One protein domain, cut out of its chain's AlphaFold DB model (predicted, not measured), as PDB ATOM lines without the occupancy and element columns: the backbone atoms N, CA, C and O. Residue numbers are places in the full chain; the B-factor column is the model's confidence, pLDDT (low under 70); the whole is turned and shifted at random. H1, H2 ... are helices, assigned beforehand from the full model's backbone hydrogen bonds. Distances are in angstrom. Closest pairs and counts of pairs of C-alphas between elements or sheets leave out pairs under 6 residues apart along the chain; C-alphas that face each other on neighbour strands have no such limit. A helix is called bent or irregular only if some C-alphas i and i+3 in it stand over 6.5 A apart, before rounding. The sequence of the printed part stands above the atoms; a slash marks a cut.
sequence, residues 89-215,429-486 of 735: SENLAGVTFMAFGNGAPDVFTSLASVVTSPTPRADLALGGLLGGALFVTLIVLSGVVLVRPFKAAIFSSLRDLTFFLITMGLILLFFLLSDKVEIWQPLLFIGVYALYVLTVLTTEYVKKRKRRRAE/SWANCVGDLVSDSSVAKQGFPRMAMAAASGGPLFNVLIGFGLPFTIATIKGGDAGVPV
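AT A GLANCE: This is residues 89 to 215 and 429 to 486 of the 735 residues of the protein "G protein-coupled receptor" of Pristionchus pacificus (UniProt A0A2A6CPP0). What shape do these atoms make? They form an elongated bundle of helices, with the long helix H6 as its core and H1, H2, H3, H4 and H5 packed round it. H4 runs along one side, and its residues 209 to 215 stick out past the rest. What is it made of? The 185 printed residues hold six named helices in the order H1 to H6 and no named strand: the class is all helix. The whole is compact, with a radius of gyration of the C-alphas of 17.1 A and spans of 56 by 35 by 24 A.

IN THESE COORDINATES: Where is the longest helix? H4, residues 184 to 215, measures 46.0 A, from C-alpha 184 at (-114.346, -47.166, 538.308) to C-alpha 215 at (-137.951, -32.932, 501.431). Where are the others? H6 is residues 449 to 477, 40.8 A; H3 is residues 154 to 177, 34.0 A; H2 is residues 122 to 147, 35.7 A; H5 is residues 430 to 446, 23.0 A. H6 has a kink of 31 degrees near residue 461, and H2 one of 27 degrees near residue 135. What of H1? By its hydrogen bonds H1, residues 90 to 116, was assigned as one helix, but it is bent, with C-alphas 102 and 105 7.0 A apart; its arms are H1a, residues 90 to 102, 15.8 A, and H1b, residues 105 to 116, 15.1 A. H1a is itself irregular, with C-alphas 95 and 98 6.54 A apart.

HOW THE PARTS SIT: What does H4 touch? With residues 185 to 193 alone it touches H6, the hub, at a shallow tilt of 30 degrees, opposite ways; the closest C-alphas, of Pro 186 and Gly 469, are 4.0 A apart. H3 and H4 form a hairpin, closest at the C-alphas of Phe 163 and Tyr 196, 7.0 A. What else touches H6? Among its closest C-alphas are Ala 99 of H1a and Gly 459, 4.1 A, at a steep tilt of 46 degrees, and Ala 133 of H2 and Pro 460, 4.6 A, at a shallow tilt of 5 degrees. Are the backbones whole? Every O i to N i+4 pair is within hydrogen-bond range in H1b, H3 and H4; in H1a it is 7 of 9, in H2 20 of 22, in H5 11 of 13, in H6 22 of 25.

THE WHOLE: How far does it reach? The two C-alphas farthest apart, of Pro 118 and Glu 215, are 60.2 A apart. Is the printed part cut? Residues 216 to 428 are not printed, and C-alphas 215 and 429 are 46.6 A apart across the cut; of the links printed whole, none is long. Where is confidence low? The mean pLDDT of the printed part is 72.7, and 70 residues are under 70, among them 108 to 132, 429 to 439 and 479 to 486.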
ATOM      1  N   SER A  89    -133.380 -46.989 510.761       76.00
ATOM      2  CA  SER A  89    -132.303 -47.138 509.779       76.00
ATOM      3  C   SER A  89    -131.511 -48.429 510.018       76.00
ATOM      4  O   SER A  89    -131.132 -48.723 511.151       76.00
ATOM      5  N   GLU A  90    -131.202 -49.161 508.941       75.50
ATOM      6  CA  GLU A  90    -130.374 -50.384 508.937       75.50
ATOM      7  C   GLU A  90    -129.134 -50.272 509.844       75.50
ATOM      8  O   GLU A  90    -128.854 -51.156 510.651       75.50
ATOM      9  N   ASN A  91    -128.420 -49.144 509.764       77.19
ATOM     10  CA  ASN A  91    -127.232 -48.879 510.574       77.19
ATOM     11  C   ASN A  91    -127.524 -48.828 512.085       77.19
ATOM     12  O   ASN A  91    -126.720 -49.313 512.876       77.19
ATOM     13  N   LEU A  92    -128.639 -48.215 512.496       77.12
ATOM     14  CA  LEU A  92    -129.035 -48.155 513.905       77.12
ATOM     15  C   LEU A  92    -129.461 -49.539 514.396       77.12
ATOM     16  O   LEU A  92    -129.110 -49.921 515.507       77.12
ATOM     17  N   ALA A  93    -130.168 -50.300 513.561       75.44
ATOM     18  CA  ALA A  93    -130.603 -51.651 513.882       75.44
ATOM     19  C   ALA A  93    -129.440 -52.642 514.054       75.44
ATOM     20  O   ALA A  93    -129.443 -53.419 515.010       75.44
ATOM     21  N   GLY A  94    -128.432 -52.576 513.177       76.12
ATOM     22  CA  GLY A  94    -127.213 -53.386 513.279       76.12
ATOM     23  C   GLY A  94    -126.449 -53.106 514.574       76.12
ATOM     24  O   GLY A  94    -126.191 -54.020 515.350       76.12
ATOM     25  N   VAL A  95    -126.194 -51.824 514.862       79.81
ATOM     26  CA  VAL A  95    -125.484 -51.364 516.074       79.81
ATOM     27  C   VAL A  95    -126.243 -51.648 517.381       79.81
ATOM     28  O   VAL A  95    -125.631 -51.630 518.445       79.81
ATOM     29  N   THR A  96    -127.558 -51.901 517.343       79.69
ATOM     30  CA  THR A  96    -128.379 -52.085 518.555       79.69
ATOM     31  C   THR A  96    -128.966 -53.489 518.669       79.69
ATOM     32  O   THR A  96    -128.424 -54.308 519.402       79.69
ATOM     33  N   PHE A  97    -130.060 -53.793 517.968       73.25
ATOM     34  CA  PHE A  97    -130.766 -55.072 518.099       73.25
ATOM     35  C   PHE A  97    -129.911 -56.272 517.687       73.25
ATOM     36  O   PHE A  97    -129.926 -57.295 518.370       73.25
ATOM     37  N   MET A  98    -129.165 -56.146 516.586       74.94
ATOM     38  CA  MET A  98    -128.355 -57.245 516.063       74.94
ATOM     39  C   MET A  98    -127.100 -57.454 516.914       74.94
ATOM     40  O   MET A  98    -126.912 -58.542 517.448       74.94
ATOM     41  N   ALA A  99    -126.331 -56.387 517.163       78.88
ATOM     42  CA  ALA A  99    -125.205 -56.386 518.100       78.88
ATOM     43  C   ALA A  99    -125.572 -56.949 519.490       78.88
ATOM     44  O   ALA A  99    -124.809 -57.727 520.054       78.88
ATOM     45  N   PHE A 100    -126.751 -56.610 520.026       76.38
ATOM     46  CA  PHE A 100    -127.225 -57.142 521.306       76.38
ATOM     47  C   PHE A 100    -127.534 -58.645 521.250       76.38
ATOM     48  O   PHE A 100    -127.098 -59.379 522.134       76.38
ATOM     49  N   GLY A 101    -128.280 -59.116 520.244       70.50
ATOM     50  CA  GLY A 101    -128.645 -60.536 520.139       70.50
ATOM     51  C   GLY A 101    -127.439 -61.442 519.891       70.50
ATOM     52  O   GLY A 101    -127.322 -62.488 520.525       70.50
ATOM     53  N   ASN A 102    -126.515 -60.984 519.047       73.69
ATOM     54  CA  ASN A 102    -125.226 -61.619 518.778       73.69
ATOM     55  C   ASN A 102    -124.326 -61.641 520.027       73.69
ATOM     56  O   ASN A 102    -123.756 -62.670 520.378       73.69
ATOM     57  N   GLY A 103    -124.229 -60.511 520.736       72.06
ATOM     58  CA  GLY A 103    -123.293 -60.326 521.843       72.06
ATOM     59  C   GLY A 103    -123.761 -60.781 523.224       72.06
ATOM     60  O   GLY A 103    -122.935 -60.994 524.114       72.06
ATOM     61  N   ALA A 104    -125.066 -60.938 523.457       70.81
ATOM     62  CA  ALA A 104    -125.578 -61.346 524.766       70.81
ATOM     63  C   ALA A 104    -125.013 -62.705 525.250       70.81
ATOM     64  O   ALA A 104    -124.635 -62.782 526.423       70.81
ATOM     65  N   PRO A 105    -124.859 -63.750 524.404       68.00
ATOM     66  CA  PRO A 105    -124.156 -64.983 524.771       68.00
ATOM     67  C   PRO A 105    -122.717 -64.768 525.273       68.00
ATOM     68  O   PRO A 105    -122.328 -65.386 526.266       68.00
ATOM     69  N   ASP A 106    -121.947 -63.865 524.659       68.69
ATOM     70  CA  ASP A 106    -120.582 -63.516 525.089       68.69
ATOM     71  C   ASP A 106    -120.576 -62.821 526.456       68.69
ATOM     72  O   ASP A 106    -119.784 -63.169 527.340       68.69
ATOM     73  N   VAL A 107    -121.497 -61.874 526.665       73.75
ATOM     74  CA  VAL A 107    -121.669 -61.178 527.950       73.75
ATOM     75  C   VAL A 107    -122.052 -62.168 529.054       73.75
ATOM     76  O   VAL A 107    -121.465 -62.130 530.136       73.75
ATOM     77  N   PHE A 108    -122.977 -63.099 528.796       68.31
ATOM     78  CA  PHE A 108    -123.374 -64.118 529.776       68.31
ATOM     79  C   PHE A 108    -122.277 -65.166 530.031       68.31
ATOM     80  O   PHE A 108    -122.098 -65.589 531.175       68.31
ATOM     81  N   THR A 109    -121.489 -65.537 529.020       61.22
ATOM     82  CA  THR A 109    -120.331 -66.442 529.171       61.22
ATOM     83  C   THR A 109    -119.217 -65.793 530.004       61.22
ATOM     84  O   THR A 109    -118.617 -66.427 530.881       61.22
ATOM     85  N   SER A 110    -118.987 -64.496 529.796       66.88
ATOM     86  CA  SER A 110    -118.057 -63.684 530.590       66.88
ATOM     87  C   SER A 110    -118.563 -63.492 532.024       66.88
ATOM     88  O   SER A 110    -117.795 -63.594 532.979       66.88
ATOM     89  N   LEU A 111    -119.876 -63.319 532.207       67.06
ATOM     90  CA  LEU A 111    -120.504 -63.269 533.527       67.06
ATOM     91  C   LEU A 111    -120.347 -64.598 534.284       67.06
ATOM     92  O   LEU A 111    -119.983 -64.589 535.456       67.06
ATOM     93  N   ALA A 112    -120.548 -65.742 533.628       60.69
ATOM     94  CA  ALA A 112    -120.403 -67.055 534.259       60.69
ATOM     95  C   ALA A 112    -118.952 -67.360 534.687       60.69
ATOM     96  O   ALA A 112    -118.718 -67.847 535.798       60.69
ATOM     97  N   SER A 113    -117.967 -67.039 533.844       59.06
ATOM     98  CA  SER A 113    -116.545 -67.280 534.139       59.06
ATOM     99  C   SER A 113    -115.972 -66.343 535.215       59.06
ATOM    100  O   SER A 113    -115.126 -66.771 536.003       59.06
ATOM    101  N   VAL A 114    -116.467 -65.104 535.309       62.97
ATOM    102  CA  VAL A 114    -115.997 -64.098 536.283       62.97
ATOM    103  C   VAL A 114    -116.786 -64.107 537.601       62.97
ATOM    104  O   VAL A 114    -116.197 -63.867 538.651       62.97
ATOM    105  N   VAL A 115    -118.098 -64.383 537.587       63.56
ATOM    106  CA  VAL A 115    -118.995 -64.162 538.749       63.56
ATOM    107  C   VAL A 115    -119.593 -65.447 539.345       63.56
ATOM    108  O   VAL A 115    -120.010 -65.425 540.507       63.56
ATOM    109  N   THR A 116    -119.635 -66.554 538.593       57.44
ATOM    110  CA  THR A 116    -120.229 -67.836 539.042       57.44
ATOM    111  C   THR A 116    -119.178 -68.887 539.429       57.44
ATOM    112  O   THR A 116    -119.495 -69.839 540.139       57.44
ATOM    113  N   SER A 117    -117.924 -68.725 538.999       51.81
ATOM    114  CA  SER A 117    -116.831 -69.648 539.345       51.81
ATOM    115  C   SER A 117    -116.284 -69.377 540.762       51.81
ATOM    116  O   SER A 117    -116.140 -68.207 541.119       51.81
ATOM    117  N   PRO A 118    -115.926 -70.407 541.565       48.97
ATOM    118  CA  PRO A 118    -115.370 -70.219 542.918       48.97
ATOM    119  C   PRO A 118    -114.073 -69.398 542.952       48.97
ATOM    120  O   PRO A 118    -113.799 -68.700 543.924       48.97
ATOM    121  N   THR A 119    -113.298 -69.458 541.868       48.19
ATOM    122  CA  THR A 119    -112.189 -68.551 541.564       48.19
ATOM    123  C   THR A 119    -112.543 -67.744 540.303       48.19
ATOM    124  O   THR A 119    -112.912 -68.352 539.293       48.19
ATOM    125  N   PRO A 120    -112.476 -66.397 540.321       54.34
ATOM    126  CA  PRO A 120    -112.898 -65.567 539.189       54.34
ATOM    127  C   PRO A 120    -111.878 -65.637 538.041       54.34
ATOM    128  O   PRO A 120    -110.762 -65.132 538.156       54.34
ATOM    129  N   ARG A 121    -112.255 -66.240 536.906       55.00
ATOM    130  CA  ARG A 121    -111.350 -66.471 535.759       55.00
ATOM    131  C   ARG A 121    -111.374 -65.305 534.771       55.00
ATOM    132  O   ARG A 121    -111.821 -65.426 533.631       55.00
ATOM    133  N   ALA A 122    -110.915 -64.153 535.258       57.25
ATOM    134  CA  ALA A 122    -110.836 -62.899 534.509       57.25
ATOM    135  C   ALA A 122    -110.034 -63.026 533.202       57.25
ATOM    136  O   ALA A 122    -110.432 -62.477 532.177       57.25
ATOM    137  N   ASP A 123    -108.933 -63.775 533.233       52.19
ATOM    138  CA  ASP A 123    -108.051 -64.058 532.098       52.19
ATOM    139  C   ASP A 123    -108.763 -64.802 530.957       52.19
ATOM    140  O   ASP A 123    -108.613 -64.437 529.789       52.19
ATOM    141  N   LEU A 124    -109.587 -65.799 531.292       55.56
ATOM    142  CA  LEU A 124    -110.379 -66.566 530.334       55.56
ATOM    143  C   LEU A 124    -111.466 -65.703 529.674       55.56
ATOM    144  O   LEU A 124    -111.640 -65.770 528.458       55.56
ATOM    145  N   ALA A 125    -112.154 -64.864 530.455       58.03
ATOM    146  CA  ALA A 125    -113.159 -63.933 529.939       58.03
ATOM    147  C   ALA A 125    -112.538 -62.880 529.005       58.03
ATOM    148  O   ALA A 125    -113.015 -62.674 527.890       58.03
ATOM    149  N   LEU A 126    -111.426 -62.267 529.423       60.28
ATOM    150  CA  LEU A 126    -110.661 -61.306 528.623       60.28
ATOM    151  C   LEU A 126    -110.157 -61.918 527.311       60.28
ATOM    152  O   LEU A 126    -110.309 -61.308 526.252       60.28
ATOM    153  N   GLY A 127    -109.590 -63.128 527.362       56.53
ATOM    154  CA  GLY A 127    -109.128 -63.848 526.176       56.53
ATOM    155  C   GLY A 127    -110.258 -64.177 525.196       56.53
ATOM    156  O   GLY A 127    -110.073 -64.034 523.988       56.53
ATOM    157  N   GLY A 128    -111.434 -64.555 525.711       56.41
ATOM    158  CA  GLY A 128    -112.640 -64.783 524.914       56.41
ATOM    159  C   GLY A 128    -113.128 -63.514 524.215       56.41
ATOM    160  O   GLY A 128    -113.181 -63.475 522.989       56.41
ATOM    161  N   LEU A 129    -113.413 -62.453 524.978       65.12
ATOM    162  CA  LEU A 129    -113.981 -61.203 524.454       65.12
ATOM    163  C   LEU A 129    -113.062 -60.496 523.451       65.12
ATOM    164  O   LEU A 129    -113.518 -60.058 522.395       65.12
ATOM    165  N   LEU A 130    -111.762 -60.397 523.748       65.31
ATOM    166  CA  LEU A 130    -110.801 -59.760 522.842       65.31
ATOM    167  C   LEU A 130    -110.544 -60.627 521.599       65.31
ATOM    168  O   LEU A 130    -110.434 -60.097 520.494       65.31
ATOM    169  N   GLY A 131    -110.502 -61.956 521.756       56.44
ATOM    170  CA  GLY A 131    -110.381 -62.895 520.639       56.44
ATOM    171  C   GLY A 131    -111.593 -62.873 519.704       56.44
ATOM    172  O   GLY A 131    -111.420 -62.883 518.486       56.44
ATOM    173  N   GLY A 132    -112.806 -62.787 520.258       62.38
ATOM    174  CA  GLY A 132    -114.053 -62.638 519.504       62.38
ATOM    175  C   GLY A 132    -114.131 -61.299 518.772       62.38
ATOM    176  O   GLY A 132    -114.360 -61.265 517.565       62.38
ATOM    177  N   ALA A 133    -113.815 -60.190 519.449       71.94
ATOM    178  CA  ALA A 133    -113.791 -58.863 518.832       71.94
ATOM    179  C   ALA A 133    -112.826 -58.771 517.635       71.94
ATOM    180  O   ALA A 133    -113.184 -58.211 516.597       71.94
ATOM    181  N   LEU A 134    -111.626 -59.356 517.742       66.94
ATOM    182  CA  LEU A 134    -110.679 -59.473 516.624       66.94
ATOM    183  C   LEU A 134    -111.207 -60.387 515.509       66.94
ATOM    184  O   LEU A 134    -111.034 -60.082 514.330       66.94
ATOM    185  N   PHE A 135    -111.876 -61.489 515.851       61.75
ATOM    186  CA  PHE A 135    -112.459 -62.391 514.860       61.75
ATOM    187  C   PHE A 135    -113.569 -61.718 514.039       61.75
ATOM    188  O   PHE A 135    -113.558 -61.784 512.810       61.75
ATOM    189  N   VAL A 136    -114.505 -61.027 514.690       72.81
ATOM    190  CA  VAL A 136    -115.639 -60.377 514.015       72.81
ATOM    191  C   VAL A 136    -115.169 -59.210 513.144       72.81
ATOM    192  O   VAL A 136    -115.535 -59.128 511.970       72.81
ATOM    193  N   THR A 137    -114.291 -58.351 513.673       77.38
ATOM    194  CA  THR A 137    -113.771 -57.189 512.928       77.38
ATOM    195  C   THR A 137    -112.918 -57.570 511.716       77.38
ATOM    196  O   THR A 137    -112.948 -56.850 510.720       77.38
ATOM    197  N   LEU A 138    -112.188 -58.693 511.756       69.56
ATOM    198  CA  LEU A 138    -111.323 -59.127 510.651       69.56
ATOM    199  C   LEU A 138    -112.001 -60.110 509.686       69.56
ATOM    200  O   LEU A 138    -111.843 -59.976 508.473       69.56
ATOM    201  N   ILE A 139    -112.740 -61.102 510.191       61.88
ATOM    202  CA  ILE A 139    -113.248 -62.231 509.392       61.88
ATOM    203  C   ILE A 139    -114.740 -62.084 509.082       61.88
ATOM    204  O   ILE A 139    -115.113 -62.235 507.918       61.88
ATOM    205  N   VAL A 140    -115.592 -61.730 510.053       69.56
ATOM    206  CA  VAL A 140    -117.040 -61.553 509.795       69.56
ATOM    207  C   VAL A 140    -117.284 -60.350 508.886       69.56
ATOM    208  O   VAL A 140    -117.944 -60.489 507.856       69.56
ATOM    209  N   LEU A 141    -116.676 -59.199 509.186       76.69
ATOM    210  CA  LEU A 141    -116.780 -57.996 508.352       76.69
ATOM    211  C   LEU A 141    -116.307 -58.242 506.906       76.69
ATOM    212  O   LEU A 141    -116.976 -57.830 505.957       76.69
ATOM    213  N   SER A 142    -115.191 -58.958 506.729       68.94
ATOM    214  CA  SER A 142    -114.691 -59.354 505.404       68.94
ATOM    215  C   SER A 142    -115.649 -60.318 504.697       68.94
ATOM    216  O   SER A 142    -115.931 -60.147 503.511       68.94
ATOM    217  N   GLY A 143    -116.209 -61.291 505.423       61.84
ATOM    218  CA  GLY A 143    -117.219 -62.223 504.915       61.84
ATOM    219  C   GLY A 143    -118.477 -61.516 504.408       61.84
ATOM    220  O   GLY A 143    -118.921 -61.794 503.297       61.84
ATOM    221  N   VAL A 144    -119.003 -60.541 505.156       68.06
ATOM    222  CA  VAL A 144    -120.160 -59.716 504.755       68.06
ATOM    223  C   VAL A 144    -119.894 -58.973 503.440       68.06
ATOM    224  O   VAL A 144    -120.738 -58.986 502.543       68.06
ATOM    225  N   VAL A 145    -118.712 -58.362 503.295       74.38
ATOM    226  CA  VAL A 145    -118.326 -57.631 502.073       74.38
ATOM    227  C   VAL A 145    -118.168 -58.569 500.871       74.38
ATOM    228  O   VAL A 145    -118.582 -58.207 499.769       74.38
ATOM    229  N   LEU A 146    -117.629 -59.776 501.073       68.50
ATOM    230  CA  LEU A 146    -117.508 -60.808 500.034       68.50
ATOM    231  C   LEU A 146    -118.863 -61.414 499.632       68.50
ATOM    232  O   LEU A 146    -119.070 -61.713 498.458       68.50
ATOM    233  N   VAL A 147    -119.793 -61.574 500.579       65.88
ATOM    234  CA  VAL A 147    -121.152 -62.087 500.331       65.88
ATOM    235  C   VAL A 147    -121.970 -61.124 499.469       65.88
ATOM    236  O   VAL A 147    -122.703 -61.572 498.586       65.88
ATOM    237  N   ARG A 148    -121.875 -59.811 499.713       67.56
ATOM    238  CA  ARG A 148    -122.606 -58.798 498.937       67.56
ATOM    239  C   ARG A 148    -121.888 -57.443 498.979       67.56
ATOM    240  O   ARG A 148    -122.047 -56.730 499.967       67.56
ATOM    241  N   PRO A 149    -121.165 -57.021 497.924       73.31
ATOM    242  CA  PRO A 149    -120.515 -55.711 497.896       73.31
ATOM    243  C   PRO A 149    -121.544 -54.568 497.847       73.31
ATOM    244  O   PRO A 149    -122.564 -54.652 497.162       73.31
ATOM    245  N   PHE A 150    -121.282 -53.474 498.570       76.94
ATOM    246  CA  PHE A 150    -122.213 -52.346 498.706       76.94
ATOM    247  C   PHE A 150    -121.506 -51.021 499.040       76.94
ATOM    248  O   PHE A 150    -120.357 -50.989 499.476       76.94
ATOM    249  N   LYS A 151    -122.217 -49.895 498.880       73.75
ATOM    250  CA  LYS A 151    -121.723 -48.564 499.275       73.75
ATOM    251  C   LYS A 151    -121.891 -48.347 500.787       73.75
ATOM    252  O   LYS A 151    -123.001 -48.047 501.253       73.75
ATOM    253  N   ALA A 152    -120.785 -48.502 501.516       74.38
ATOM    254  CA  ALA A 152    -120.672 -48.307 502.961       74.38
ATOM    255  C   ALA A 152    -120.972 -46.863 503.407       74.38
ATOM    256  O   ALA A 152    -120.772 -45.896 502.672       74.38
ATOM    257  N   ALA A 153    -121.452 -46.711 504.642       75.69
ATOM    258  CA  ALA A 153    -121.861 -45.430 505.211       75.69
ATOM    259  C   ALA A 153    -120.703 -44.764 505.978       75.69
ATOM    260  O   ALA A 153    -120.749 -44.685 507.204       75.69
ATOM    261  N   ILE A 154    -119.689 -44.286 505.245       74.81
ATOM    262  CA  ILE A 154    -118.372 -43.826 505.743       74.81
ATOM    263  C   ILE A 154    -118.429 -43.092 507.097       74.81
ATOM    264  O   ILE A 154    -117.744 -43.499 508.026       74.81
ATOM    265  N   PHE A 155    -119.268 -42.062 507.259       77.31
ATOM    266  CA  PHE A 155    -119.361 -41.301 508.519       77.31
ATOM    267  C   PHE A 155    -119.853 -42.112 509.730       77.31
ATOM    268  O   PHE A 155    -119.444 -41.834 510.854       77.31
ATOM    269  N   SER A 156    -120.725 -43.104 509.527       79.81
ATOM    270  CA  SER A 156    -121.121 -44.034 510.591       79.81
ATOM    271  C   SER A 156    -120.001 -45.037 510.861       79.81
ATOM    272  O   SER A 156    -119.556 -45.131 511.997       79.81
ATOM    273  N   SER A 157    -119.457 -45.678 509.823       78.62
ATOM    274  CA  SER A 157    -118.362 -46.648 509.967       78.62
ATOM    275  C   SER A 157    -117.116 -46.050 510.640       78.62
ATOM    276  O   SER A 157    -116.508 -46.702 511.483       78.62
ATOM    277  N   LEU A 158    -116.762 -44.795 510.333       80.44
ATOM    278  CA  LEU A 158    -115.667 -44.073 510.992       80.44
ATOM    279  C   LEU A 158    -115.968 -43.770 512.463       80.44
ATOM    280  O   LEU A 158    -115.079 -43.938 513.294       80.44
ATOM    281  N   ARG A 159    -117.198 -43.360 512.809       86.00
ATOM    282  CA  ARG A 159    -117.627 -43.196 514.211       86.00
ATOM    283  C   ARG A 159    -117.462 -44.515 514.963       86.00
ATOM    284  O   ARG A 159    -116.827 -44.534 516.011       86.00
ATOM    285  N   ASP A 160    -118.004 -45.596 514.416       84.25
ATOM    286  CA  ASP A 160    -118.021 -46.912 515.059       84.25
ATOM    287  C   ASP A 160    -116.584 -47.439 515.260       84.25
ATOM    288  O   ASP A 160    -116.201 -47.786 516.377       84.25
ATOM    289  N   LEU A 161    -115.723 -47.336 514.240       82.19
ATOM    290  CA  LEU A 161    -114.294 -47.648 514.354       82.19
ATOM    291  C   LEU A 161    -113.551 -46.742 515.357       82.19
ATOM    292  O   LEU A 161    -112.690 -47.221 516.092       82.19
ATOM    293  N   THR A 162    -113.890 -45.452 515.440       83.62
ATOM    294  CA  THR A 162    -113.265 -44.517 516.397       83.62
ATOM    295  C   THR A 162    -113.578 -44.908 517.841       83.62
ATOM    296  O   THR A 162    -112.671 -44.947 518.671       83.62
ATOM    297  N   PHE A 163    -114.829 -45.260 518.153       87.75
ATOM    298  CA  PHE A 163    -115.187 -45.755 519.487       87.75
ATOM    299  C   PHE A 163    -114.511 -47.099 519.804       87.75
ATOM    300  O   PHE A 163    -114.099 -47.311 520.946       87.75
ATOM    301  N   PHE A 164    -114.331 -47.983 518.815       84.19
ATOM    302  CA  PHE A 164    -113.601 -49.244 518.999       84.19
ATOM    303  C   PHE A 164    -112.114 -49.010 519.320       84.19
ATOM    304  O   PHE A 164    -111.592 -49.584 520.275       84.19
ATOM    305  N   LEU A 165    -111.452 -48.092 518.606       82.06
ATOM    306  CA  LEU A 165    -110.067 -47.690 518.885       82.06
ATOM    307  C   LEU A 165    -109.917 -47.021 520.262       82.06
ATOM    308  O   LEU A 165    -108.985 -47.350 520.994       82.06
ATOM    309  N   ILE A 166    -110.852 -46.147 520.658       85.62
ATOM    310  CA  ILE A 166    -110.894 -45.563 522.013       85.62
ATOM    311  C   ILE A 166    -111.038 -46.665 523.070       85.62
ATOM    312  O   ILE A 166    -110.332 -46.647 524.076       85.62
ATOM    313  N   THR A 167    -111.911 -47.646 522.835       85.56
ATOM    314  CA  THR A 167    -112.138 -48.774 523.752       85.56
ATOM    315  C   THR A 167    -110.868 -49.601 523.945       85.56
ATOM    316  O   THR A 167    -110.455 -49.830 525.079       85.56
ATOM    317  N   MET A 168    -110.203 -49.990 522.855       79.31
ATOM    318  CA  MET A 168    -108.950 -50.751 522.923       79.31
ATOM    319  C   MET A 168    -107.811 -49.938 523.555       79.31
ATOM    320  O   MET A 168    -107.043 -50.478 524.349       79.31
ATOM    321  N   GLY A 169    -107.747 -48.629 523.288       79.50
ATOM    322  CA  GLY A 169    -106.811 -47.713 523.944       79.50
ATOM    323  C   GLY A 169    -107.033 -47.597 525.456       79.50
ATOM    324  O   GLY A 169    -106.065 -47.620 526.213       79.50
ATOM    325  N   LEU A 170    -108.288 -47.536 525.915       82.81
ATOM    326  CA  LEU A 170    -108.640 -47.518 527.342       82.81
ATOM    327  C   LEU A 170    -108.320 -48.848 528.040       82.81
ATOM    328  O   LEU A 170    -107.775 -48.837 529.140       82.81
ATOM    329  N   ILE A 171    -108.599 -49.986 527.398       76.81
ATOM    330  CA  ILE A 171    -108.235 -51.317 527.913       76.81
ATOM    331  C   ILE A 171    -106.719 -51.419 528.087       76.81
ATOM    332  O   ILE A 171    -106.239 -51.777 529.165       76.81
ATOM    333  N   LEU A 172    -105.960 -51.043 527.055       73.69
ATOM    334  CA  LEU A 172    -104.501 -51.021 527.095       73.69
ATOM    335  C   LEU A 172    -103.984 -50.089 528.205       73.69
ATOM    336  O   LEU A 172    -103.135 -50.499 528.994       73.69
ATOM    337  N   LEU A 173    -104.543 -48.880 528.326       77.12
ATOM    338  CA  LEU A 173    -104.208 -47.908 529.373       77.12
ATOM    339  C   LEU A 173    -104.439 -48.456 530.790       77.12
ATOM    340  O   LEU A 173    -103.601 -48.251 531.665       77.12
ATOM    341  N   PHE A 174    -105.532 -49.178 531.033       76.56
ATOM    342  CA  PHE A 174    -105.808 -49.750 532.354       76.56
ATOM    343  C   PHE A 174    -104.864 -50.906 532.707       76.56
ATOM    344  O   PHE A 174    -104.332 -50.916 533.816       76.56
ATOM    345  N   PHE A 175    -104.541 -51.796 531.760       67.44
ATOM    346  CA  PHE A 175    -103.500 -52.818 531.970       67.44
ATOM    347  C   PHE A 175    -102.110 -52.224 532.256       67.44
ATOM    348  O   PHE A 175    -101.283 -52.874 532.902       67.44
ATOM    349  N   LEU A 176    -101.839 -51.002 531.782       65.56
ATOM    350  CA  LEU A 176    -100.594 -50.269 532.029       65.56
ATOM    351  C   LEU A 176    -100.541 -49.611 533.406       65.56
ATOM    352  O   LEU A 176     -99.513 -49.697 534.077       65.56
ATOM    353  N   LEU A 177    -101.629 -48.954 533.810       67.31
ATOM    354  CA  LEU A 177    -101.697 -48.163 535.040       67.31
ATOM    355  C   LEU A 177    -101.995 -48.993 536.296       67.31
ATOM    356  O   LEU A 177    -101.753 -48.509 537.402       67.31
ATOM    357  N   SER A 178    -102.543 -50.205 536.170       66.06
ATOM    358  CA  SER A 178    -102.995 -50.988 537.327       66.06
ATOM    359  C   SER A 178    -102.789 -52.494 537.151       66.06
ATOM    360  O   SER A 178    -103.124 -53.074 536.125       66.06
ATOM    361  N   ASP A 179    -102.297 -53.152 538.205       63.69
ATOM    362  CA  ASP A 179    -102.241 -54.621 538.324       63.69
ATOM    363  C   ASP A 179    -103.550 -55.233 538.873       63.69
ATOM    364  O   ASP A 179    -103.656 -56.443 539.075       63.69
ATOM    365  N   LYS A 180    -104.556 -54.385 539.128       68.00
ATOM    366  CA  LYS A 180    -105.880 -54.722 539.666       68.00
ATOM    367  C   LYS A 180    -106.971 -53.959 538.918       68.00
ATOM    368  O   LYS A 180    -106.751 -52.816 538.528       68.00
ATOM    369  N   VAL A 181    -108.145 -54.575 538.773       72.44
ATOM    370  CA  VAL A 181    -109.326 -53.924 538.184       72.44
ATOM    371  C   VAL A 181    -110.109 -53.198 539.280       72.44
ATOM    372  O   VAL A 181    -110.833 -53.815 540.065       72.44
ATOM    373  N   GLU A 182    -109.946 -51.880 539.350       80.19
ATOM    374  CA  GLU A 182    -110.674 -51.019 540.290       80.19
ATOM    375  C   GLU A 182    -112.075 -50.685 539.765       80.19
ATOM    376  O   GLU A 182    -112.249 -50.482 538.569       80.19
ATOM    377  N   ILE A 183    -113.075 -50.564 540.648       82.38
ATOM    378  CA  ILE A 183    -114.508 -50.488 540.277       82.38
ATOM    379  C   ILE A 183    -114.867 -49.368 539.281       82.38
ATOM    380  O   ILE A 183    -115.812 -49.510 538.508       82.38
ATOM    381  N   TRP A 184    -114.111 -48.267 539.248       83.44
ATOM    382  CA  TRP A 184    -114.346 -47.166 538.308       83.44
ATOM    383  C   TRP A 184    -113.962 -47.512 536.859       83.44
ATOM    384  O   TRP A 184    -114.518 -46.925 535.934       83.44
ATOM    385  N   GLN A 185    -113.066 -48.480 536.641       84.19
ATOM    386  CA  GLN A 185    -112.617 -48.918 535.315       84.19
ATOM    387  C   GLN A 185    -113.727 -49.647 534.526       84.19
ATOM    388  O   GLN A 185    -114.056 -49.196 533.427       84.19
ATOM    389  N   PRO A 186    -114.383 -50.711 535.048       85.31
ATOM    390  CA  PRO A 186    -115.498 -51.357 534.359       85.31
ATOM    391  C   PRO A 186    -116.749 -50.461 534.296       85.31
ATOM    392  O   PRO A 186    -117.464 -50.495 533.294       85.31
ATOM    393  N   LEU A 187    -116.963 -49.577 535.282       86.50
ATOM    394  CA  LEU A 187    -117.991 -48.531 535.200       86.50
ATOM    395  C   LEU A 187    -117.720 -47.524 534.068       86.50
ATOM    396  O   LEU A 187    -118.668 -47.118 533.392       86.50
ATOM    397  N   LEU A 188    -116.459 -47.152 533.802       89.94
ATOM    398  CA  LEU A 188    -116.131 -46.277 532.672       89.94
ATOM    399  C   LEU A 188    -116.488 -46.937 531.338       89.94
ATOM    400  O   LEU A 188    -117.045 -46.259 530.482       89.94
ATOM    401  N   PHE A 189    -116.247 -48.238 531.155       89.56
ATOM    402  CA  PHE A 189    -116.628 -48.924 529.912       89.56
ATOM    403  C   PHE A 189    -118.149 -48.956 529.692       89.56
ATOM    404  O   PHE A 189    -118.606 -48.704 528.575       89.56
ATOM    405  N   ILE A 190    -118.950 -49.135 530.749       89.69
ATOM    406  CA  ILE A 190    -120.415 -48.969 530.673       89.69
ATOM    407  C   ILE A 190    -120.775 -47.521 530.284       89.69
ATOM    408  O   ILE A 190    -121.640 -47.303 529.433       89.69
ATOM    409  N   GLY A 191    -120.083 -46.524 530.845       90.50
ATOM    410  CA  GLY A 191    -120.246 -45.109 530.488       90.50
ATOM    411  C   GLY A 191    -119.869 -44.785 529.034       90.50
ATOM    412  O   GLY A 191    -120.587 -44.044 528.363       90.50
ATOM    413  N   VAL A 192    -118.793 -45.382 528.514       90.56
ATOM    414  CA  VAL A 192    -118.362 -45.263 527.111       90.56
ATOM    415  C   VAL A 192    -119.384 -45.908 526.176       90.56
ATOM    416  O   VAL A 192    -119.698 -45.320 525.143       90.56
ATOM    417  N   TYR A 193    -119.980 -47.047 526.548       89.94
ATOM    418  CA  TYR A 193    -121.078 -47.645 525.781       89.94
ATOM    419  C   TYR A 193    -122.333 -46.760 525.775       89.94
ATOM    420  O   TYR A 193    -122.934 -46.544 524.723       89.94
ATOM    421  N   ALA A 194    -122.705 -46.176 526.917       89.44
ATOM    422  CA  ALA A 194    -123.819 -45.230 526.984       89.44
ATOM    423  C   ALA A 194    -123.569 -43.989 526.103       89.44
ATOM    424  O   ALA A 194    -124.447 -43.588 525.335       89.44
ATOM    425  N   LEU A 195    -122.357 -43.422 526.142       91.75
ATOM    426  CA  LEU A 195    -121.944 -42.316 525.271       91.75
ATOM    427  C   LEU A 195    -121.959 -42.713 523.787       91.75
ATOM    428  O   LEU A 195    -122.412 -41.931 522.948       91.75
ATOM    429  N   TYR A 196    -121.508 -43.924 523.457       89.31
ATOM    430  CA  TYR A 196    -121.552 -44.471 522.104       89.31
ATOM    431  C   TYR A 196    -122.993 -44.540 521.581       89.31
ATOM    432  O   TYR A 196    -123.302 -43.921 520.561       89.31
ATOM    433  N   VAL A 197    -123.905 -45.180 522.319       86.88
ATOM    434  CA  VAL A 197    -125.329 -45.285 521.952       86.88
ATOM    435  C   VAL A 197    -125.980 -43.903 521.811       86.88
ATOM    436  O   VAL A 197    -126.672 -43.652 520.821       86.88
ATOM    437  N   LEU A 198    -125.707 -42.960 522.719       88.81
ATOM    438  CA  LEU A 198    -126.170 -41.569 522.596       88.81
ATOM    439  C   LEU A 198    -125.627 -40.883 521.331       88.81
ATOM    440  O   LEU A 198    -126.366 -40.173 520.642       88.81
ATOM    441  N   THR A 199    -124.364 -41.124 520.975       88.38
ATOM    442  CA  THR A 199    -123.739 -40.587 519.754       88.38
ATOM    443  C   THR A 199    -124.363 -41.196 518.492       88.38
ATOM    444  O   THR A 199    -124.582 -40.499 517.498       88.38
ATOM    445  N   VAL A 200    -124.726 -42.482 518.520       86.06
ATOM    446  CA  VAL A 200    -125.432 -43.160 517.420       86.06
ATOM    447  C   VAL A 200    -126.843 -42.581 517.247       86.06
ATOM    448  O   VAL A 200    -127.198 -42.164 516.142       86.06
ATOM    449  N   LEU A 201    -127.620 -42.470 518.328       84.62
ATOM    450  CA  LEU A 201    -128.988 -41.934 518.313       84.62
ATOM    451  C   LEU A 201    -129.043 -40.466 517.859       84.62
ATOM    452  O   LEU A 201    -129.871 -40.108 517.018       84.62
ATOM    453  N   THR A 202    -128.139 -39.618 518.355       85.38
ATOM    454  CA  THR A 202    -128.049 -38.208 517.931       85.38
ATOM    455  C   THR A 202    -127.637 -38.071 516.462       85.38
ATOM    456  O   THR A 202    -128.221 -37.251 515.749       85.38
ATOM    457  N   THR A 203    -126.718 -38.912 515.969       83.75
ATOM    458  CA  THR A 203    -126.346 -38.968 514.542       83.75
ATOM    459  C   THR A 203    -127.570 -39.231 513.658       83.75
ATOM    460  O   THR A 203    -127.810 -38.500 512.693       83.75
ATOM    461  N   GLU A 204    -128.372 -40.249 513.982       81.94
ATOM    462  CA  GLU A 204    -129.548 -40.615 513.183       81.94
ATOM    463  C   GLU A 204    -130.686 -39.591 513.308       81.94
ATOM    464  O   GLU A 204    -131.326 -39.266 512.305       81.94
ATOM    465  N   TYR A 205    -130.893 -39.000 514.490       82.94
ATOM    466  CA  TYR A 205    -131.836 -37.891 514.671       82.94
ATOM    467  C   TYR A 205    -131.477 -36.688 513.783       82.94
ATOM    468  O   TYR A 205    -132.340 -36.151 513.081       82.94
ATOM    469  N   VAL A 206    -130.198 -36.295 513.740       84.81
ATOM    470  CA  VAL A 206    -129.720 -35.197 512.881       84.81
ATOM    471  C   VAL A 206    -129.873 -35.539 511.397       84.81
ATOM    472  O   VAL A 206    -130.348 -34.691 510.639       84.81
ATOM    473  N   LYS A 207    -129.557 -36.772 510.968       80.81
ATOM    474  CA  LYS A 207    -129.818 -37.238 509.589       80.81
ATOM    475  C   LYS A 207    -131.307 -37.133 509.235       80.81
ATOM    476  O   LYS A 207    -131.645 -36.519 508.223       80.81
ATOM    477  N   LYS A 208    -132.201 -37.662 510.079       78.75
ATOM    478  CA  LYS A 208    -133.663 -37.659 509.866       78.75
ATOM    479  C   LYS A 208    -134.227 -36.234 509.804       78.75
ATOM    480  O   LYS A 208    -135.067 -35.948 508.951       78.75
ATOM    481  N   ARG A 209    -133.713 -35.313 510.631       84.75
ATOM    482  CA  ARG A 209    -134.078 -33.883 510.609       84.75
ATOM    483  C   ARG A 209    -133.567 -33.152 509.361       84.75
ATOM    484  O   ARG A 209    -134.308 -32.349 508.804       84.75
ATOM    485  N   LYS A 210    -132.340 -33.432 508.898       83.44
ATOM    486  CA  LYS A 210    -131.815 -32.883 507.633       83.44
ATOM    487  C   LYS A 210    -132.605 -33.384 506.421       83.44
ATOM    488  O   LYS A 210    -132.932 -32.581 505.557       83.44
ATOM    489  N   ARG A 211    -132.954 -34.677 506.379       78.81
ATOM    490  CA  ARG A 211    -133.726 -35.259 505.269       78.81
ATOM    491  C   ARG A 211    -135.112 -34.623 505.142       78.81
ATOM    492  O   ARG A 211    -135.483 -34.242 504.043       78.81
ATOM    493  N   ARG A 212    -135.824 -34.422 506.262       81.44
ATOM    494  CA  ARG A 212    -137.121 -33.718 506.271       81.44
ATOM    495  C   ARG A 212    -137.034 -32.298 505.714       81.44
ATOM    496  O   ARG A 212    -137.813 -31.974 504.834       81.44
ATOM    497  N   ARG A 213    -136.037 -31.507 506.127       84.88
ATOM    498  CA  ARG A 213    -135.819 -30.163 505.562       84.88
ATOM    499  C   ARG A 213    -135.576 -30.187 504.055       84.88
ATOM    500  O   ARG A 213    -136.219 -29.438 503.342       84.88
ATOM    501  N   ALA A 214    -134.740 -31.101 503.563       81.88
ATOM    502  CA  ALA A 214    -134.524 -31.251 502.123       81.88
ATOM    503  C   ALA A 214    -135.795 -31.708 501.372       81.88
ATOM    504  O   ALA A 214    -136.037 -31.265 500.255       81.88
ATOM    505  N   GLU A 215    -136.635 -32.558 501.976       80.25
ATOM    506  CA  GLU A 215    -137.951 -32.932 501.431       80.25
ATOM    507  C   GLU A 215    -138.969 -31.775 501.466       80.25
ATOM    508  O   GLU A 215    -139.850 -31.720 500.611       80.25
ATOM    509  N   SER A 429    -112.364 -69.443 519.395       37.34
ATOM    510  CA  SER A 429    -112.963 -68.130 519.094       37.34
ATOM    511  C   SER A 429    -114.103 -68.236 518.070       37.34
ATOM    512  O   SER A 429    -115.062 -67.474 518.153       37.34
ATOM    513  N   TRP A 430    -114.067 -69.225 517.161       41.81
ATOM    514  CA  TRP A 430    -115.208 -69.529 516.281       41.81
ATOM    515  C   TRP A 430    -116.473 -69.912 517.050       41.81
ATOM    516  O   TRP A 430    -117.557 -69.535 516.629       41.81
ATOM    517  N   ALA A 431    -116.371 -70.715 518.116       41.84
ATOM    518  CA  ALA A 431    -117.553 -71.333 518.724       41.84
ATOM    519  C   ALA A 431    -118.593 -70.300 519.195       41.84
ATOM    520  O   ALA A 431    -119.790 -70.557 519.079       41.84
ATOM    521  N   ASN A 432    -118.129 -69.132 519.640       48.25
ATOM    522  CA  ASN A 432    -118.973 -67.994 519.976       48.25
ATOM    523  C   ASN A 432    -119.337 -67.200 518.704       48.25
ATOM    524  O   ASN A 432    -120.503 -67.138 518.315       48.25
ATOM    525  N   CYS A 433    -118.335 -66.672 517.992       57.53
ATOM    526  CA  CYS A 433    -118.543 -65.700 516.911       57.53
ATOM    527  C   CYS A 433    -119.006 -66.277 515.558       57.53
ATOM    528  O   CYS A 433    -119.129 -65.550 514.570       57.53
ATOM    529  N   VAL A 434    -119.286 -67.581 515.468       58.94
ATOM    530  CA  VAL A 434    -120.023 -68.139 514.321       58.94
ATOM    531  C   VAL A 434    -121.499 -67.746 514.361       58.94
ATOM    532  O   VAL A 434    -122.098 -67.659 513.293       58.94
ATOM    533  N   GLY A 435    -122.065 -67.434 515.536       59.00
ATOM    534  CA  GLY A 435    -123.370 -66.772 515.617       59.00
ATOM    535  C   GLY A 435    -123.382 -65.510 514.752       59.00
ATOM    536  O   GLY A 435    -124.168 -65.423 513.811       59.00
ATOM    537  N   ASP A 436    -122.407 -64.628 514.987       69.19
ATOM    538  CA  ASP A 436    -122.180 -63.383 514.242       69.19
ATOM    539  C   ASP A 436    -121.937 -63.639 512.746       69.19
ATOM    540  O   ASP A 436    -122.555 -63.018 511.882       69.19
ATOM    541  N   LEU A 437    -121.057 -64.596 512.410       64.12
ATOM    542  CA  LEU A 437    -120.749 -64.928 511.015       64.12
ATOM    543  C   LEU A 437    -121.990 -65.395 510.245       64.12
ATOM    544  O   LEU A 437    -122.162 -65.026 509.080       64.12
ATOM    545  N   VAL A 438    -122.833 -66.214 510.876       59.94
ATOM    546  CA  VAL A 438    -124.086 -66.709 510.298       59.94
ATOM    547  C   VAL A 438    -125.096 -65.571 510.195       59.94
ATOM    548  O   VAL A 438    -125.560 -65.299 509.088       59.94
ATOM    549  N   SER A 439    -125.379 -64.854 511.287       62.00
ATOM    550  CA  SER A 439    -126.386 -63.788 511.314       62.00
ATOM    551  C   SER A 439    -126.084 -62.680 510.311       62.00
ATOM    552  O   SER A 439    -126.950 -62.298 509.522       62.00
ATOM    553  N   ASP A 440    -124.846 -62.192 510.291       72.50
ATOM    554  CA  ASP A 440    -124.453 -61.038 509.487       72.50
ATOM    555  C   ASP A 440    -124.410 -61.429 508.005       72.50
ATOM    556  O   ASP A 440    -124.882 -60.682 507.144       72.50
ATOM    557  N   SER A 441    -123.968 -62.654 507.694       63.06
ATOM    558  CA  SER A 441    -124.085 -63.218 506.342       63.06
ATOM    559  C   SER A 441    -125.542 -63.389 505.903       63.06
ATOM    560  O   SER A 441    -125.857 -63.143 504.737       63.06
ATOM    561  N   SER A 442    -126.429 -63.815 506.806       58.88
ATOM    562  CA  SER A 442    -127.854 -64.043 506.531       58.88
ATOM    563  C   SER A 442    -128.577 -62.722 506.247       58.88
ATOM    564  O   SER A 442    -129.214 -62.572 505.204       58.88
ATOM    565  N   VAL A 443    -128.373 -61.701 507.083       63.28
ATOM    566  CA  VAL A 443    -128.930 -60.347 506.895       63.28
ATOM    567  C   VAL A 443    -128.356 -59.649 505.650       63.28
ATOM    568  O   VAL A 443    -129.093 -58.977 504.921       63.28
ATOM    569  N   ALA A 444    -127.077 -59.866 505.319       62.59
ATOM    570  CA  ALA A 444    -126.494 -59.390 504.059       62.59
ATOM    571  C   ALA A 444    -127.148 -60.035 502.819       62.59
ATOM    572  O   ALA A 444    -127.404 -59.346 501.824       62.59
ATOM    573  N   LYS A 445    -127.473 -61.334 502.885       59.78
ATOM    574  CA  LYS A 445    -128.210 -62.062 501.835       59.78
ATOM    575  C   LYS A 445    -129.650 -61.556 501.699       59.78
ATOM    576  O   LYS A 445    -130.051 -61.208 500.589       59.78
ATOM    577  N   GLN A 446    -130.362 -61.384 502.817       60.56
ATOM    578  CA  GLN A 446    -131.752 -60.894 502.886       60.56
ATOM    579  C   GLN A 446    -131.981 -59.490 502.291       60.56
ATOM    580  O   GLN A 446    -133.122 -59.135 502.019       60.56
ATOM    581  N   GLY A 447    -130.935 -58.685 502.075       65.88
ATOM    582  CA  GLY A 447    -131.068 -57.354 501.463       65.88
ATOM    583  C   GLY A 447    -130.302 -56.239 502.161       65.88
ATOM    584  O   GLY A 447    -130.089 -55.194 501.550       65.88
ATOM    585  N   PHE A 448    -129.841 -56.468 503.395       76.50
ATOM    586  CA  PHE A 448    -129.435 -55.414 504.329       76.50
ATOM    587  C   PHE A 448    -127.935 -55.487 504.703       76.50
ATOM    588  O   PHE A 448    -127.585 -55.525 505.886       76.50
ATOM    589  N   PRO A 449    -126.983 -55.491 503.744       75.50
ATOM    590  CA  PRO A 449    -125.557 -55.638 504.055       75.50
ATOM    591  C   PRO A 449    -124.986 -54.442 504.840       75.50
ATOM    592  O   PRO A 449    -123.960 -54.572 505.507       75.50
ATOM    593  N   ARG A 450    -125.669 -53.285 504.833       78.44
ATOM    594  CA  ARG A 450    -125.343 -52.155 505.718       78.44
ATOM    595  C   ARG A 450    -125.670 -52.457 507.173       78.44
ATOM    596  O   ARG A 450    -124.879 -52.093 508.036       78.44
ATOM    597  N   MET A 451    -126.793 -53.128 507.431       81.62
ATOM    598  CA  MET A 451    -127.142 -53.608 508.766       81.62
ATOM    599  C   MET A 451    -126.125 -54.643 509.253       81.62
ATOM    600  O   MET A 451    -125.624 -54.506 510.364       81.62
ATOM    601  N   ALA A 452    -125.741 -55.596 508.399       75.44
ATOM    602  CA  ALA A 452    -124.713 -56.590 508.707       75.44
ATOM    603  C   ALA A 452    -123.341 -55.959 509.023       75.44
ATOM    604  O   ALA A 452    -122.748 -56.261 510.048       75.44
ATOM    605  N   MET A 453    -122.850 -55.002 508.224       82.81
ATOM    606  CA  MET A 453    -121.614 -54.262 508.554       82.81
ATOM    607  C   MET A 453    -121.738 -53.439 509.846       82.81
ATOM    608  O   MET A 453    -120.766 -53.297 510.590       82.81
ATOM    609  N   ALA A 454    -122.911 -52.863 510.109       81.56
ATOM    610  CA  ALA A 454    -123.175 -52.110 511.331       81.56
ATOM    611  C   ALA A 454    -123.225 -53.027 512.571       81.56
ATOM    612  O   ALA A 454    -122.786 -52.618 513.641       81.56
ATOM    613  N   ALA A 455    -123.673 -54.278 512.420       80.81
ATOM    614  CA  ALA A 455    -123.569 -55.323 513.437       80.81
ATOM    615  C   ALA A 455    -122.111 -55.780 513.629       80.81
ATOM    616  O   ALA A 455    -121.594 -55.675 514.737       80.81
ATOM    617  N   ALA A 456    -121.392 -56.127 512.558       78.88
ATOM    618  CA  ALA A 456    -119.977 -56.518 512.603       78.88
ATOM    619  C   ALA A 456    -119.020 -55.429 513.148       78.88
ATOM    620  O   ALA A 456    -117.882 -55.732 513.502       78.88
ATOM    621  N   SER A 457    -119.453 -54.163 513.231       79.31
ATOM    622  CA  SER A 457    -118.702 -53.070 513.877       79.31
ATOM    623  C   SER A 457    -119.239 -52.675 515.262       79.31
ATOM    624  O   SER A 457    -118.443 -52.364 516.148       79.31
ATOM    625  N   GLY A 458    -120.556 -52.720 515.488       79.50
ATOM    626  CA  GLY A 458    -121.184 -52.408 516.781       79.50
ATOM    627  C   GLY A 458    -121.172 -53.562 517.794       79.50
ATOM    628  O   GLY A 458    -121.063 -53.321 518.993       79.50
ATOM    629  N   GLY A 459    -121.227 -54.811 517.325       80.38
ATOM    630  CA  GLY A 459    -121.150 -56.036 518.128       80.38
ATOM    631  C   GLY A 459    -119.845 -56.134 518.919       80.38
ATOM    632  O   GLY A 459    -119.898 -56.144 520.143       80.38
ATOM    633  N   PRO A 460    -118.660 -56.072 518.282       83.12
ATOM    634  CA  PRO A 460    -117.375 -56.060 518.989       83.12
ATOM    635  C   PRO A 460    -117.271 -54.958 520.049       83.12
ATOM    636  O   PRO A 460    -116.696 -55.176 521.113       83.12
ATOM    637  N   LEU A 461    -117.869 -53.792 519.788       85.19
ATOM    638  CA  LEU A 461    -117.988 -52.702 520.755       85.19
ATOM    639  C   LEU A 461    -118.867 -53.080 521.955       85.19
ATOM    640  O   LEU A 461    -118.455 -52.873 523.095       85.19
ATOM    641  N   PHE A 462    -120.052 -53.643 521.719       84.31
ATOM    642  CA  PHE A 462    -120.959 -54.110 522.769       84.31
ATOM    643  C   PHE A 462    -120.342 -55.247 523.601       84.31
ATOM    644  O   PHE A 462    -120.282 -55.131 524.827       84.31
ATOM    645  N   ASN A 463    -119.822 -56.297 522.956       82.81
ATOM    646  CA  ASN A 463    -119.238 -57.467 523.619       82.81
ATOM    647  C   ASN A 463    -118.065 -57.045 524.510       82.81
ATOM    648  O   ASN A 463    -117.991 -57.457 525.664       82.81
ATOM    649  N   VAL A 464    -117.179 -56.168 524.029       81.12
ATOM    650  CA  VAL A 464    -116.035 -55.693 524.818       81.12
ATOM    651  C   VAL A 464    -116.470 -54.740 525.937       81.12
ATOM    652  O   VAL A 464    -116.101 -54.957 527.090       81.12
ATOM    653  N   LEU A 465    -117.281 -53.713 525.652       87.50
ATOM    654  CA  LEU A 465    -117.643 -52.701 526.655       87.50
ATOM    655  C   LEU A 465    -118.563 -53.243 527.756       87.50
ATOM    656  O   LEU A 465    -118.361 -52.925 528.928       87.50
ATOM    657  N   ILE A 466    -119.552 -54.068 527.408       86.25
ATOM    658  CA  ILE A 466    -120.509 -54.637 528.369       86.25
ATOM    659  C   ILE A 466    -120.024 -55.981 528.919       86.25
ATOM    660  O   ILE A 466    -120.207 -56.236 530.109       86.25
ATOM    661  N   GLY A 467    -119.350 -56.812 528.118       77.88
ATOM    662  CA  GLY A 467    -118.772 -58.082 528.574       77.88
ATOM    663  C   GLY A 467    -117.569 -57.910 529.504       77.88
ATOM    664  O   GLY A 467    -117.377 -58.740 530.389       77.88
ATOM    665  N   PHE A 468    -116.808 -56.815 529.394       77.81
ATOM    666  CA  PHE A 468    -115.892 -56.407 530.462       77.81
ATOM    667  C   PHE A 468    -116.638 -55.624 531.552       77.81
ATOM    668  O   PHE A 468    -116.584 -55.980 532.728       77.81
ATOM    669  N   GLY A 469    -117.380 -54.576 531.177       83.12
ATOM    670  CA  GLY A 469    -117.974 -53.634 532.125       83.12
ATOM    671  C   GLY A 469    -118.909 -54.269 533.159       83.12
ATOM    672  O   GLY A 469    -118.790 -53.991 534.351       83.12
ATOM    673  N   LEU A 470    -119.831 -55.142 532.754       82.94
ATOM    674  CA  LEU A 470    -120.847 -55.674 533.667       82.94
ATOM    675  C   LEU A 470    -120.315 -56.809 534.576       82.94
ATOM    676  O   LEU A 470    -120.460 -56.681 535.795       82.94
ATOM    677  N   PRO A 471    -119.640 -57.866 534.072       75.00
ATOM    678  CA  PRO A 471    -119.068 -58.918 534.917       75.00
ATOM    679  C   PRO A 471    -118.022 -58.418 535.916       75.00
ATOM    680  O   PRO A 471    -118.084 -58.786 537.091       75.00
ATOM    681  N   PHE A 472    -117.096 -57.550 535.491       77.69
ATOM    682  CA  PHE A 472    -116.038 -57.058 536.377       77.69
ATOM    683  C   PHE A 472    -116.586 -56.090 537.434       77.69
ATOM    684  O   PHE A 472    -116.212 -56.219 538.595       77.69
ATOM    685  N   THR A 473    -117.547 -55.214 537.099       83.88
ATOM    686  CA  THR A 473    -118.233 -54.383 538.115       83.88
ATOM    687  C   THR A 473    -118.873 -55.257 539.201       83.88
ATOM    688  O   THR A 473    -118.707 -54.990 540.390       83.88
ATOM    689  N   ILE A 474    -119.560 -56.340 538.816       78.88
ATOM    690  CA  ILE A 474    -120.200 -57.259 539.770       78.88
ATOM    691  C   ILE A 474    -119.157 -58.014 540.612       78.88
ATOM    692  O   ILE A 474    -119.371 -58.201 541.810       78.88
ATOM    693  N   ALA A 475    -118.023 -58.421 540.031       71.56
ATOM    694  CA  ALA A 475    -116.941 -59.079 540.768       71.56
ATOM    695  C   ALA A 475    -116.277 -58.153 541.799       71.56
ATOM    696  O   ALA A 475    -116.133 -58.551 542.957       71.56
ATOM    697  N   THR A 476    -115.947 -56.910 541.427       75.12
ATOM    698  CA  THR A 476    -115.351 -55.939 542.358       75.12
ATOM    699  C   THR A 476    -116.322 -55.581 543.490       75.12
ATOM    700  O   THR A 476    -115.904 -55.505 544.643       75.12
ATOM    701  N   ILE A 477    -117.630 -55.454 543.215       80.88
ATOM    702  CA  ILE A 477    -118.666 -55.257 544.253       80.88
ATOM    703  C   ILE A 477    -118.755 -56.458 545.209       80.88
ATOM    704  O   ILE A 477    -118.960 -56.276 546.407       80.88
ATOM    705  N   LYS A 478    -118.566 -57.686 544.711       75.38
ATOM    706  CA  LYS A 478    -118.508 -58.910 545.531       75.38
ATOM    707  C   LYS A 478    -117.183 -59.091 546.295       75.38
ATOM    708  O   LYS A 478    -117.029 -60.100 546.978       75.38
ATOM    709  N   GLY A 479    -116.234 -58.158 546.190       63.28
ATOM    710  CA  GLY A 479    -114.916 -58.258 546.828       63.28
ATOM    711  C   GLY A 479    -113.961 -59.254 546.158       63.28
ATOM    712  O   GLY A 479    -112.971 -59.652 546.769       63.28
ATOM    713  N   GLY A 480    -114.243 -59.674 544.920       58.84
ATOM    714  CA  GLY A 480    -113.359 -60.542 544.147       58.84
ATOM    715  C   GLY A 480    -112.143 -59.774 543.631       58.84
ATOM    716  O   GLY A 480    -112.288 -58.833 542.853       58.84
ATOM    717  N   ASP A 481    -110.942 -60.196 544.031       55.06
ATOM    718  CA  ASP A 481    -109.673 -59.557 543.656       55.06
ATOM    719  C   ASP A 481    -109.252 -59.954 542.223       55.06
ATOM    720  O   ASP A 481    -108.280 -60.675 542.003       55.06
ATOM    721  N   ALA A 482    -110.041 -59.526 541.231       54.91
ATOM    722  CA  ALA A 482    -109.962 -59.917 539.817       54.91
ATOM    723  C   ALA A 482    -108.785 -59.276 539.042       54.91
ATOM    724  O   ALA A 482    -108.919 -58.896 537.876       54.91
ATOM    725  N   GLY A 483    -107.631 -59.111 539.692       52.72
ATOM    726  CA  GLY A 483    -106.415 -58.587 539.075       52.72
ATOM    727  C   GLY A 483    -105.750 -59.606 538.151       52.72
ATOM    728  O   GLY A 483    -105.529 -60.754 538.532       52.72
ATOM    729  N   VAL A 484    -105.385 -59.172 536.943       50.59
ATOM    730  CA  VAL A 484    -104.538 -59.943 536.023       50.59
ATOM    731  C   VAL A 484    -103.123 -59.359 536.110       50.59
ATOM    732  O   VAL A 484    -102.891 -58.285 535.554       50.59
ATOM    733  N   PRO A 485    -102.168 -60.011 536.805       47.03
ATOM    734  CA  PRO A 485    -100.843 -59.446 537.061       47.03
ATOM    735  C   PRO A 485     -99.950 -59.496 535.810       47.03
ATOM    736  O   PRO A 485     -99.079 -60.360 535.658       47.03
ATOM    737  N   VAL A 486    -100.154 -58.549 534.894       49.78
ATOM    738  CA  VAL A 486     -99.286 -58.352 533.729       49.78
ATOM    739  C   VAL A 486     -98.037 -57.589 534.173       49.78
ATOM    740  O   VAL A 486     -98.029 -56.363 534.250       49.78
TER     741      VAL A 486